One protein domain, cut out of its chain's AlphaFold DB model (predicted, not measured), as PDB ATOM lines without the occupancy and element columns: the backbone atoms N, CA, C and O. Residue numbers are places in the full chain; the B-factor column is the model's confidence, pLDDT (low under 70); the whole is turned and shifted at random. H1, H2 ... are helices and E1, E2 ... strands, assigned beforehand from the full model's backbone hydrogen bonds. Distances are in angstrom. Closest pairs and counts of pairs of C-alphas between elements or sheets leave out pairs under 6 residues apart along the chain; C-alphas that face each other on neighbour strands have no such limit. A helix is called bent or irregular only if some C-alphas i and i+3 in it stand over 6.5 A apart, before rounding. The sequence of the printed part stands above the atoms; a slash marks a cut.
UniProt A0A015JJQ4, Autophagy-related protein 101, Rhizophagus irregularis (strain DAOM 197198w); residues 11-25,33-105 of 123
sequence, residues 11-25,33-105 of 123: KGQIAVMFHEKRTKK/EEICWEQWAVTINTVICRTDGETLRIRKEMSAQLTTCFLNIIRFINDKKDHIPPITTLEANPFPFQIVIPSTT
ATOM      1  N   LYS A  11      34.901 -23.140  56.671       80.75
ATOM      2  CA  LYS A  11      34.726 -24.507  56.193       80.75
ATOM      3  C   LYS A  11      33.278 -24.917  56.414       80.75
ATOM      4  O   LYS A  11      32.819 -24.973  57.548       80.75
ATOM      5  N   GLY A  12      32.583 -25.207  55.326       83.19
ATOM      6  CA  GLY A  12      31.265 -25.822  55.318       83.19
ATOM      7  C   GLY A  12      31.344 -27.271  54.866       83.19
ATOM      8  O   GLY A  12      32.326 -27.707  54.262       83.19
ATOM      9  N   GLN A  13      30.290 -28.025  55.141       84.50
ATOM     10  CA  GLN A  13      30.114 -29.369  54.607       84.50
ATOM     11  C   GLN A  13      28.687 -29.520  54.097       84.50
ATOM     12  O   GLN A  13      27.786 -28.842  54.575       84.50
ATOM     13  N   ILE A  14      28.494 -30.384  53.112       88.75
ATOM     14  CA  ILE A  14      27.184 -30.830  52.645       88.75
ATOM     15  C   ILE A  14      27.224 -32.350  52.490       88.75
ATOM     16  O   ILE A  14      28.272 -32.921  52.180       88.75
ATOM     17  N   ALA A  15      26.090 -33.000  52.703       90.56
ATOM     18  CA  ALA A  15      25.879 -34.402  52.377       90.56
ATOM     19  C   ALA A  15      24.967 -34.501  51.154       90.56
ATOM     20  O   ALA A  15      23.972 -33.780  51.080       90.56
ATOM     21  N   VAL A  16      25.268 -35.411  50.234       92.50
ATOM     22  CA  VAL A  16      24.323 -35.890  49.219       92.50
ATOM     23  C   VAL A  16      24.062 -37.360  49.503       92.50
ATOM     24  O   VAL A  16      25.008 -38.130  49.625       92.50
ATOM     25  N   MET A  17      22.801 -37.746  49.635       92.56
ATOM     26  CA  MET A  17      22.400 -39.119  49.940       92.56
ATOM     27  C   MET A  17      21.512 -39.653  48.836       92.56
ATOM     28  O   MET A  17      20.564 -38.969  48.463       92.56
ATOM     29  N   PHE A  18      21.776 -40.868  48.373       93.00
ATOM     30  CA  PHE A  18      20.936 -41.590  47.426       93.00
ATOM     31  C   PHE A  18      20.171 -42.698  48.142       93.00
ATOM     32  O   PHE A  18      20.711 -43.379  49.020       93.00
ATOM     33  N   HIS A  19      18.911 -42.863  47.753       91.31
ATOM     34  CA  HIS A  19      17.970 -43.788  48.365       91.31
ATOM     35  C   HIS A  19      17.378 -44.749  47.332       91.31
ATOM     36  O   HIS A  19      17.362 -44.483  46.128       91.31
ATOM     37  N   GLU A  20      16.910 -45.894  47.818       89.06
ATOM     38  CA  GLU A  20      16.144 -46.891  47.075       89.06
ATOM     39  C   GLU A  20      14.771 -47.012  47.740       89.06
ATOM     40  O   GLU A  20      14.685 -47.188  48.958       89.06
ATOM     41  N   LYS A  21      13.700 -46.953  46.941       85.19
ATOM     42  CA  LYS A  21      12.347 -47.273  47.405       85.19
ATOM     43  C   LYS A  21      12.164 -48.785  47.408       85.19
ATOM     44  O   LYS A  21      12.075 -49.416  46.355       85.19
ATOM     45  N   ARG A  22      12.078 -49.377  48.594       81.12
ATOM     46  CA  ARG A  22      11.875 -50.812  48.781       81.12
ATOM     47  C   ARG A  22      10.459 -51.081  49.268       81.12
ATOM     48  O   ARG A  22      10.074 -50.699  50.366       81.12
ATOM     49  N   THR A  23       9.679 -51.803  48.465       78.25
ATOM     50  CA  THR A  23       8.378 -52.321  48.909       78.25
ATOM     51  C   THR A  23       8.576 -53.663  49.606       78.25
ATOM     52  O   THR A  23       8.962 -54.643  48.966       78.25
ATOM     53  N   LYS A  24       8.245 -53.751  50.896       74.00
ATOM     54  CA  LYS A  24       8.123 -55.039  51.588       74.00
ATOM     55  C   LYS A  24       6.684 -55.533  51.444       74.00
ATOM     56  O   LYS A  24       5.733 -54.847  51.816       74.00
ATOM     57  N   LYS A  25       6.510 -56.728  50.874       63.44
ATOM     58  CA  LYS A  25       5.211 -57.415  50.860       63.44
ATOM     59  C   LYS A  25       5.095 -58.238  52.141       63.44
ATOM     60  O   LYS A  25       5.693 -59.306  52.231       63.44
ATOM     61  N   GLU A  33       9.529 -48.437  52.093       82.12
ATOM     62  CA  GLU A  33      10.670 -47.985  52.883       82.12
ATOM     63  C   GLU A  33      11.666 -47.297  51.951       82.12
ATOM     64  O   GLU A  33      11.942 -47.806  50.864       82.12
ATOM     65  N   GLU A  34      12.222 -46.165  52.374       84.06
ATOM     66  CA  GLU A  34      13.331 -45.515  51.679       84.06
ATOM     67  C   GLU A  34      14.637 -45.841  52.397       84.06
ATOM     68  O   GLU A  34      14.821 -45.504  53.564       84.06
ATOM     69  N   ILE A  35      15.547 -46.517  51.699       87.12
ATOM     70  CA  ILE A  35      16.819 -46.972  52.264       87.12
ATOM     71  C   ILE A  35      17.946 -46.179  51.620       87.12
ATOM     72  O   ILE A  35      18.113 -46.239  50.402       87.12
ATOM     73  N   CYS A  36      18.740 -45.470  52.426       90.25
ATOM     74  CA  CYS A  36      19.956 -44.827  51.937       90.25
ATOM     75  C   CYS A  36      20.997 -45.896  51.583       90.25
ATOM     76  O   CYS A  36      21.426 -46.660  52.450       90.25
ATOM     77  N   TRP A  37      21.396 -45.955  50.314       91.62
ATOM     78  CA  TRP A  37      22.386 -46.919  49.822       91.62
ATOM     79  C   TRP A  37      23.730 -46.271  49.479       91.62
ATOM     80  O   TRP A  37      24.734 -46.975  49.394       91.62
ATOM     81  N   GLU A  38      23.782 -44.943  49.342       92.75
ATOM     82  CA  GLU A  38      25.026 -44.213  49.107       92.75
ATOM     83  C   GLU A  38      24.982 -42.806  49.713       92.75
ATOM     84  O   GLU A  38      23.961 -42.118  49.674       92.75
ATOM     85  N   GLN A  39      26.116 -42.357  50.258       91.19
ATOM     86  CA  GLN A  39      26.264 -41.031  50.849       91.19
ATOM     87  C   GLN A  39      27.606 -40.396  50.471       91.19
ATOM     88  O   GLN A  39      28.673 -40.965  50.701       91.19
ATOM     89  N   TRP A  40      27.547 -39.150  50.009       91.88
ATOM     90  CA  TRP A  40      28.688 -38.330  49.628       91.88
ATOM     91  C   TRP A  40      28.839 -37.135  50.561       91.88
ATOM     92  O   TRP A  40      27.973 -36.265  50.630       91.88
ATOM     93  N   ALA A  41      29.970 -37.071  51.258       89.31
ATOM     94  CA  ALA A  41      30.356 -35.932  52.079       89.31
ATOM     95  C   ALA A  41      31.197 -34.953  51.252       89.31
ATOM     96  O   ALA A  41      32.323 -35.273  50.871       89.31
ATOM     97  N   VAL A  42      30.694 -33.744  51.006       89.19
ATOM     98  CA  VAL A  42      31.431 -32.707  50.274       89.19
ATOM     99  C   VAL A  42      31.818 -31.593  51.230       89.19
ATOM    100  O   VAL A  42      30.986 -31.021  51.927       89.19
ATOM    101  N   THR A  43      33.108 -31.275  51.265       87.56
ATOM    102  CA  THR A  43      33.644 -30.168  52.058       87.56
ATOM    103  C   THR A  43      33.818 -28.940  51.174       87.56
ATOM    104  O   THR A  43      34.431 -29.020  50.112       87.56
ATOM    105  N   ILE A  44      33.317 -27.801  51.638       88.06
ATOM    106  CA  ILE A  44      33.387 -26.510  50.957       88.06
ATOM    107  C   ILE A  44      34.274 -25.594  51.790       88.06
ATOM    108  O   ILE A  44      34.036 -25.421  52.980       88.06
ATOM    109  N   ASN A  45      35.280 -24.983  51.173       87.56
ATOM    110  CA  ASN A  45      36.110 -23.977  51.830       87.56
ATOM    111  C   ASN A  45      35.849 -22.623  51.170       87.56
ATOM    112  O   ASN A  45      35.976 -22.497  49.951       87.56
ATOM    113  N   THR A  46      35.487 -21.614  51.959       85.81
ATOM    114  CA  THR A  46      35.433 -20.231  51.490       85.81
ATOM    115  C   THR A  46      36.815 -19.610  51.609       85.81
ATOM    116  O   THR A  46      37.548 -19.839  52.575       85.81
ATOM    117  N   VAL A  47      37.181 -18.830  50.597       85.50
ATOM    118  CA  VAL A  47      38.452 -18.114  50.553       85.50
ATOM    119  C   VAL A  47      38.164 -16.651  50.271       85.50
ATOM    120  O   VAL A  47      37.505 -16.326  49.283       85.50
ATOM    121  N   ILE A  48      38.662 -15.768  51.132       85.25
ATOM    122  CA  ILE A  48      38.616 -14.324  50.904       85.25
ATOM    123  C   ILE A  48      39.879 -13.905  50.161       85.25
ATOM    124  O   ILE A  48      40.992 -14.083  50.653       85.25
ATOM    125  N   CYS A  49      39.691 -13.317  48.983       87.19
ATOM    126  CA  CYS A  49      40.764 -12.707  48.204       87.19
ATOM    127  C   CYS A  49      40.825 -11.216  48.557       87.19
ATOM    128  O   CYS A  49      39.788 -10.552  48.531       87.19
ATOM    129  N   ARG A  50      42.004 -10.687  48.907       87.62
ATOM    130  CA  ARG A  50      42.164  -9.270  49.291       87.62
ATOM    131  C   ARG A  50      42.724  -8.411  48.160       87.62
ATOM    132  O   ARG A  50      42.690  -7.190  48.259       87.62
ATOM    133  N   THR A  51      43.220  -9.041  47.096       92.62
ATOM    134  CA  THR A  51      43.785  -8.376  45.917       92.62
ATOM    135  C   THR A  51      43.286  -9.001  44.611       92.62
ATOM    136  O   THR A  51      42.881 -10.171  44.567       92.62
ATOM    137  N   ASP A  52      43.373  -8.245  43.516       90.56
ATOM    138  CA  ASP A  52      43.032  -8.737  42.173       90.56
ATOM    139  C   ASP A  52      43.959  -9.879  41.729       90.56
ATOM    140  O   ASP A  52      43.508 -10.860  41.129       90.56
ATOM    141  N   GLY A  53      45.246  -9.804  42.091       93.62
ATOM    142  CA  GLY A  53      46.232 -10.849  41.799       93.62
ATOM    143  C   GLY A  53      45.910 -12.183  42.481       93.62
ATOM    144  O   GLY A  53      45.949 -13.235  41.840       93.62
ATOM    145  N   GLU A  54      45.524 -12.154  43.762       91.88
ATOM    146  CA  GLU A  54      45.061 -13.348  44.485       91.88
ATOM    147  C   GLU A  54      43.777 -13.916  43.879       91.88
ATOM    148  O   GLU A  54      43.672 -15.128  43.694       91.88
ATOM    149  N   THR A  55      42.829 -13.045  43.520       90.75
ATOM    150  CA  THR A  55      41.557 -13.444  42.904       90.75
ATOM    151  C   THR A  55      41.786 -14.199  41.597       90.75
ATOM    152  O   THR A  55      41.182 -15.251  41.372       90.75
ATOM    153  N   LEU A  56      42.681 -13.700  40.738       92.81
ATOM    154  CA  LEU A  56      43.002 -14.346  39.467       92.81
ATOM    155  C   LEU A  56      43.661 -15.717  39.678       92.81
ATOM    156  O   LEU A  56      43.276 -16.692  39.026       92.81
ATOM    157  N   ARG A  57      44.616 -15.808  40.615       92.56
ATOM    158  CA  ARG A  57      45.295 -17.068  40.953       92.56
ATOM    159  C   ARG A  57      44.308 -18.106  41.488       92.56
ATOM    160  O   ARG A  57      44.247 -19.214  40.958       92.56
ATOM    161  N   ILE A  58      43.498 -17.728  42.478       91.75
ATOM    162  CA  ILE A  58      42.524 -18.621  43.118       91.75
ATOM    163  C   ILE A  58      41.471 -19.087  42.115       91.75
ATOM    164  O   ILE A  58      41.117 -20.261  42.124       91.75
ATOM    165  N   ARG A  59      41.004 -18.229  41.199       90.56
ATOM    166  CA  ARG A  59      40.072 -18.653  40.138       90.56
ATOM    167  C   ARG A  59      40.668 -19.727  39.229       90.56
ATOM    168  O   ARG A  59      39.984 -20.697  38.907       90.56
ATOM    169  N   LYS A  60      41.938 -19.579  38.836       92.50
ATOM    170  CA  LYS A  60      42.634 -20.578  38.012       92.50
ATOM    171  C   LYS A  60      42.797 -21.904  38.760       92.50
ATOM    172  O   LYS A  60      42.495 -22.960  38.208       92.50
ATOM    173  N   GLU A  61      43.225 -21.848  40.018       93.81
ATOM    174  CA  GLU A  61      43.379 -23.032  40.872       93.81
ATOM    175  C   GLU A  61      42.035 -23.715  41.155       93.81
ATOM    176  O   GLU A  61      41.942 -24.938  41.087       93.81
ATOM    177  N   MET A  62      40.973 -22.944  41.398       93.12
ATOM    178  CA  MET A  62      39.624 -23.452  41.653       93.12
ATOM    179  C   MET A  62      39.088 -24.252  40.463       93.12
ATOM    180  O   MET A  62      38.519 -25.323  40.656       93.12
ATOM    181  N   SER A  63      39.313 -23.784  39.232       92.38
ATOM    182  CA  SER A  63      38.920 -24.527  38.028       92.38
ATOM    183  C   SER A  63      39.628 -25.889  37.933       92.38
ATOM    184  O   SER A  63      38.985 -26.910  37.667       92.38
ATOM    185  N   ALA A  64      40.931 -25.935  38.231       94.38
ATOM    186  CA  ALA A  64      41.697 -27.182  38.249       94.38
ATOM    187  C   ALA A  64      41.250 -28.128  39.381       94.38
ATOM    188  O   ALA A  64      41.123 -29.338  39.172       94.38
ATOM    189  N   GLN A  65      40.954 -27.583  40.566       94.38
ATOM    190  CA  GLN A  65      40.442 -28.350  41.704       94.38
ATOM    191  C   GLN A  65      39.066 -28.952  41.412       94.38
ATOM    192  O   GLN A  65      38.856 -30.132  41.679       94.38
ATOM    193  N   LEU A  66      38.150 -28.183  40.813       94.06
ATOM    194  CA  LEU A  66      36.835 -28.682  40.403       94.06
ATOM    195  C   LEU A  66      36.965 -29.801  39.372       94.06
ATOM    196  O   LEU A  66      36.360 -30.853  39.543       94.06
ATOM    197  N   THR A  67      37.810 -29.613  38.356       96.19
ATOM    198  CA  THR A  67      38.081 -30.645  37.341       96.19
ATOM    199  C   THR A  67      38.580 -31.938  37.986       96.19
ATOM    200  O   THR A  67      38.061 -33.019  37.716       96.19
ATOM    201  N   THR A  68      39.545 -31.825  38.899       96.12
ATOM    202  CA  THR A  68      40.085 -32.971  39.644       96.12
ATOM    203  C   THR A  68      39.009 -33.640  40.502       96.12
ATOM    204  O   THR A  68      38.919 -34.864  40.538       96.12
ATOM    205  N   CYS A  69      38.158 -32.850  41.164       94.75
ATOM    206  CA  CYS A  69      37.044 -33.348  41.965       94.75
ATOM    207  C   CYS A  69      36.055 -34.162  41.116       94.75
ATOM    208  O   CYS A  69      35.727 -35.288  41.484       94.75
ATOM    209  N   PHE A  70      35.654 -33.656  39.945       95.81
ATOM    210  CA  PHE A  70      34.774 -34.381  39.023       95.81
ATOM    211  C   PHE A  70      35.383 -35.701  38.544       95.81
ATOM    212  O   PHE A  70      34.711 -36.729  38.566       95.81
ATOM    213  N   LEU A  71      36.662 -35.699  38.161       97.44
ATOM    214  CA  LEU A  71      37.354 -36.926  37.755       97.44
ATOM    215  C   LEU A  71      37.430 -37.943  38.897       97.44
ATOM    216  O   LEU A  71      37.250 -39.137  38.667       97.44
ATOM    217  N   ASN A  72      37.638 -37.477  40.130       95.50
ATOM    218  CA  ASN A  72      37.607 -38.342  41.302       95.50
ATOM    219  C   ASN A  72      36.216 -38.948  41.519       95.50
ATOM    220  O   ASN A  72      36.141 -40.146  41.768       95.50
ATOM    221  N   ILE A  73      35.136 -38.170  41.382       94.25
ATOM    222  CA  ILE A  73      33.756 -38.684  41.471       94.25
ATOM    223  C   ILE A  73      33.538 -39.793  40.436       94.25
ATOM    224  O   ILE A  73      33.120 -40.888  40.798       94.25
ATOM    225  N   ILE A  74      33.896 -39.548  39.170       95.50
ATOM    226  CA  ILE A  74      33.762 -40.542  38.093       95.50
ATOM    227  C   ILE A  74      34.557 -41.808  38.419       95.50
ATOM    228  O   ILE A  74      34.043 -42.917  38.280       95.50
ATOM    229  N   ARG A  75      35.805 -41.652  38.876       95.75
ATOM    230  CA  ARG A  75      36.647 -42.784  39.270       95.75
ATOM    231  C   ARG A  75      36.004 -43.583  40.401       95.75
ATOM    232  O   ARG A  75      35.889 -44.794  40.280       95.75
ATOM    233  N   PHE A  76      35.545 -42.919  41.459       93.38
ATOM    234  CA  PHE A  76      34.919 -43.587  42.599       93.38
ATOM    235  C   PHE A  76      33.650 -44.347  42.208       93.38
ATOM    236  O   PHE A  76      33.481 -45.485  42.636       93.38
ATOM    237  N   ILE A  77      32.800 -43.757  41.361       92.00
ATOM    238  CA  ILE A  77      31.601 -44.428  40.842       92.00
ATOM    239  C   ILE A  77      31.998 -45.673  40.039       92.00
ATOM    240  O   ILE A  77      31.439 -46.747  40.250       92.00
ATOM    241  N   ASN A  78      33.001 -45.565  39.162       93.25
ATOM    242  CA  ASN A  78      33.479 -46.699  38.370       93.25
ATOM    243  C   ASN A  78      34.071 -47.819  39.240       93.25
ATOM    244  O   ASN A  78      33.779 -48.990  38.996       93.25
ATOM    245  N   ASP A  79      34.854 -47.466  40.262       94.88
ATOM    246  CA  ASP A  79      35.498 -48.413  41.181       94.88
ATOM    247  C   ASP A  79      34.488 -49.141  42.079       94.88
ATOM    248  O   ASP A  79      34.783 -50.213  42.610       94.88
ATOM    249  N   LYS A  80      33.314 -48.540  42.303       90.19
ATOM    250  CA  LYS A  80      32.314 -49.038  43.249       90.19
ATOM    251  C   LYS A  80      30.990 -49.425  42.604       90.19
ATOM    252  O   LYS A  80      30.098 -49.802  43.336       90.19
ATOM    253  N   LYS A  81      30.836 -49.436  41.284       89.62
ATOM    254  CA  LYS A  81      29.544 -49.677  40.605       89.62
ATOM    255  C   LYS A  81      28.727 -50.902  41.068       89.62
ATOM    256  O   LYS A  81      27.515 -50.911  40.897       89.62
ATOM    257  N   ASP A  82      29.363 -51.913  41.659       91.25
ATOM    258  CA  ASP A  82      28.723 -53.171  42.067       91.25
ATOM    259  C   ASP A  82      27.687 -53.025  43.201       91.25
ATOM    260  O   ASP A  82      26.891 -53.936  43.411       91.25
ATOM    261  N   HIS A  83      27.674 -51.904  43.936       87.56
ATOM    262  CA  HIS A  83      26.687 -51.651  45.001       87.56
ATOM    263  C   HIS A  83      25.466 -50.831  44.548       87.56
ATOM    264  O   HIS A  83      24.595 -50.560  45.373       87.56
ATOM    265  N   ILE A  84      25.390 -50.434  43.271       90.50
ATOM    266  CA  ILE A  84      24.254 -49.667  42.743       90.50
ATOM    267  C   ILE A  84      23.008 -50.578  42.714       90.50
ATOM    268  O   ILE A  84      23.060 -51.644  42.090       90.50
ATOM    269  N   PRO A  85      21.887 -50.198  43.357       90.44
ATOM    270  CA  PRO A  85      20.676 -51.011  43.373       90.44
ATOM    271  C   PRO A  85      20.070 -51.206  41.974       90.44
ATOM    272  O   PRO A  85      20.277 -50.384  41.077       90.44
ATOM    273  N   PRO A  86      19.274 -52.267  41.760       88.00
ATOM    274  CA  PRO A  86      18.559 -52.447  40.503       88.00
ATOM    275  C   PRO A  86      17.530 -51.327  40.292       88.00
ATOM    276  O   PRO A  86      16.837 -50.913  41.222       88.00
ATOM    277  N   ILE A  87      17.377 -50.870  39.048       87.56
ATOM    278  CA  ILE A  87      16.330 -49.908  38.687       87.56
ATOM    279  C   ILE A  87      14.983 -50.637  38.681       87.56
ATOM    280  O   ILE A  87      14.746 -51.518  37.855       87.56
ATOM    281  N   THR A  88      14.100 -50.269  39.606       82.31
ATOM    282  CA  THR A  88      12.779 -50.894  39.797       82.31
ATOM    283  C   THR A  88      11.611 -49.995  39.387       82.31
ATOM    284  O   THR A  88      10.458 -50.420  39.451       82.31
ATOM    285  N   THR A  89      11.892 -48.764  38.951       80.06
ATOM    286  CA  THR A  89      10.896 -47.747  38.596       80.06
ATOM    287  C   THR A  89      11.058 -47.269  37.152       80.06
ATOM    288  O   THR A  89      12.148 -47.314  36.588       80.06
ATOM    289  N   LEU A  90       9.953 -46.805  36.562       82.81
ATOM    290  CA  LEU A  90       9.922 -46.120  35.264       82.81
ATOM    291  C   LEU A  90       9.978 -44.589  35.416       82.81
ATOM    292  O   LEU A  90       9.905 -43.866  34.423       82.81
ATOM    293  N   GLU A  91      10.062 -44.087  36.650       81.62
ATOM    294  CA  GLU A  91      10.254 -42.664  36.923       81.62
ATOM    295  C   GLU A  91      11.584 -42.171  36.339       81.62
ATOM    296  O   GLU A  91      12.577 -42.895  36.290       81.62
ATOM    297  N   ALA A  92      11.619 -40.899  35.932       80.81
ATOM    298  CA  ALA A  92      12.814 -40.293  35.347       80.81
ATOM    299  C   ALA A  92      14.019 -40.274  36.308       80.81
ATOM    300  O   ALA A  92      15.160 -40.237  35.852       80.81
ATOM    301  N   ASN A  93      13.771 -40.298  37.623       81.75
ATOM    302  CA  ASN A  93      14.809 -40.414  38.639       81.75
ATOM    303  C   ASN A  93      14.717 -41.779  39.349       81.75
ATOM    304  O   ASN A  93      13.887 -41.931  40.246       81.75
ATOM    305  N   PRO A  94      15.565 -42.760  38.991       84.06
ATOM    306  CA  PRO A  94      15.501 -44.097  39.571       84.06
ATOM    307  C   PRO A  94      15.970 -44.156  41.032       84.06
ATOM    308  O   PRO A  94      15.591 -45.081  41.747       84.06
ATOM    309  N   PHE A  95      16.761 -43.174  41.482       90.44
ATOM    310  CA  PHE A  95      17.309 -43.114  42.837       90.44
ATOM    311  C   PHE A  95      17.015 -41.741  43.460       90.44
ATOM    312  O   PHE A  95      17.718 -40.762  43.177       90.44
ATOM    313  N   PRO A  96      15.968 -41.624  44.298       91.25
ATOM    314  CA  PRO A  96      15.699 -40.405  45.051       91.25
ATOM    315  C   PRO A  96      16.935 -39.949  45.830       91.25
ATOM    316  O   PRO A  96      17.680 -40.773  46.361       91.25
ATOM    317  N   PHE A  97      17.159 -38.637  45.915       92.25
ATOM    318  CA  PHE A  97      18.295 -38.096  46.650       92.25
ATOM    319  C   PHE A  97      17.903 -36.940  47.565       92.25
ATOM    320  O   PHE A  97      16.950 -36.209  47.301       92.25
ATOM    321  N   GLN A  98      18.689 -36.756  48.622       91.50
ATOM    322  CA  GLN A  98      18.551 -35.657  49.567       91.50
ATOM    323  C   GLN A  98      19.883 -34.922  49.712       91.50
ATOM    324  O   GLN A  98      20.941 -35.546  49.816       91.50
ATOM    325  N   ILE A  99      19.828 -33.589  49.744       90.62
ATOM    326  CA  ILE A  99      20.972 -32.743  50.092       90.62
ATOM    327  C   ILE A  99      20.776 -32.265  51.525       90.62
ATOM    328  O   ILE A  99      19.762 -31.640  51.839       90.62
ATOM    329  N   VAL A 100      21.751 -32.537  52.388       87.31
ATOM    330  CA  VAL A 100      21.695 -32.152  53.799       87.31
ATOM    331  C   VAL A 100      22.836 -31.204  54.118       87.31
ATOM    332  O   VAL A 100      23.995 -31.472  53.806       87.31
ATOM    333  N   ILE A 101      22.504 -30.078  54.741       85.75
ATOM    334  CA  ILE A 101      23.477 -29.070  55.155       85.75
ATOM    335  C   ILE A 101      23.515 -29.073  56.691       85.75
ATOM    336  O   ILE A 101      22.461 -28.873  57.301       85.75
ATOM    337  N   PRO A 102      24.675 -29.322  57.328       73.25
ATOM    338  CA  PRO A 102      24.809 -29.283  58.778       73.25
ATOM    339  C   PRO A 102      24.456 -27.897  59.311       73.25
ATOM    340  O   PRO A 102      24.850 -26.878  58.733       73.25
ATOM    341  N   SER A 103      23.740 -27.858  60.433       68.00
ATOM    342  CA  SER A 103      23.556 -26.624  61.191       68.00
ATOM    343  C   SER A 103      24.867 -26.245  61.897       68.00
ATOM    344  O   SER A 103      25.712 -27.100  62.156       68.00
ATOM    345  N   THR A 104      25.058 -24.967  62.233       62.16
ATOM    346  CA  THR A 104      26.283 -24.479  62.900       62.16
ATOM    347  C   THR A 104      26.506 -25.069  64.297       62.16
ATOM    348  O   THR A 104      27.619 -24.996  64.812       62.16
ATOM    349  N   THR A 105      25.476 -25.660  64.913       60.78
ATOM    350  CA  THR A 105      25.543 -26.291  66.240       60.78
ATOM    351  C   THR A 105      25.858 -27.785  66.191       60.78
ATOM    352  O   THR A 105      26.237 -28.355  67.212       60.78
TER     353      THR A 105
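Overview. This is residues 11 to 25 and 33 to 105 of the 123 residues of the protein "Autophagy-related protein 101" of Rhizophagus irregularis (strain DAOM 197198w) (UniProt A0A015JJQ4). A long, narrow, twisted ribbon of two antiparallel strands, E1 and E2, has the short strand E3 beside E1, and one long helix, H1, runs back along the ribbon's length without packing on it, which leaves an open frame. Residues 59 to 72 and 74 to 82 of H1 stand free, and the unnamed stretch 84 to 96 leads back from the helix to E3. The printed part has 88 residues with three named strands and one named helix, in the order E1, E2, H1, E3; the sheet's order is E2, E1, E3, antiparallel throughout, and the class is mixed, helices and strands. The whole is only just loose, close to extended, with a radius of gyration of the C-alphas of 17.9 A, and it is elongated, spanning 62 by 34 by 22 A.

Arrangement. In the sheet, E1, residues 11 to 25, is the inner strand. E2, residues 33 to 45, is an edge strand antiparallel to E1, with 170 degrees between their directions; N 16 and O 40 are 2.9 A apart, and N 42 and O 14 are 2.8 A apart, both within hydrogen-bond range. E2 bends by 57 degrees at residue 37. E3, residues 97 to 100, is the other edge strand, antiparallel to E1 at 145 degrees; N 15 and O 100 are within hydrogen-bond range at 2.8 A. H1, residues 52 to 83, is not on the sheet, with 3 pairs of C-alphas within 10 A, and H1 and E1 are apart. E2, H1 and E3 form a split strand-helix-strand unit, two strands running the same way with E1 between them in the sheet, and its crossover is right-handed. In H1, 26 of 28 O i to N i+4 pairs are within hydrogen-bond range.

Along the chain. E1 is 44.5 A long and begins at C-alpha 11, (34.726, -24.507, 56.193). E2 is 35.0 A long. H1 is 46.0 A long, from C-alpha 52 at (43.032, -8.737, 42.173), with a kink of 33 degrees near residue 77; it is irregular, with C-alphas 79 and 82 at 8.3 A. E3 measures 9.9 A and ends at C-alpha 100, (21.695, -32.152, 53.799).

Size, cuts and confidence. The two C-alphas farthest apart are those of Lys 25 and Gly 53, 62.7 A. Residues 26 to 32, the link from E1 to E2, are not printed, and C-alphas 25 and 33 are 11.1 A apart across this cut. The link from E2 to H1 is short, with 6 residues, and the link from H1 to E3 is long, with 13. The mean pLDDT of the printed part is 88.1; residue 25 and residues 103 to 105 are under 70.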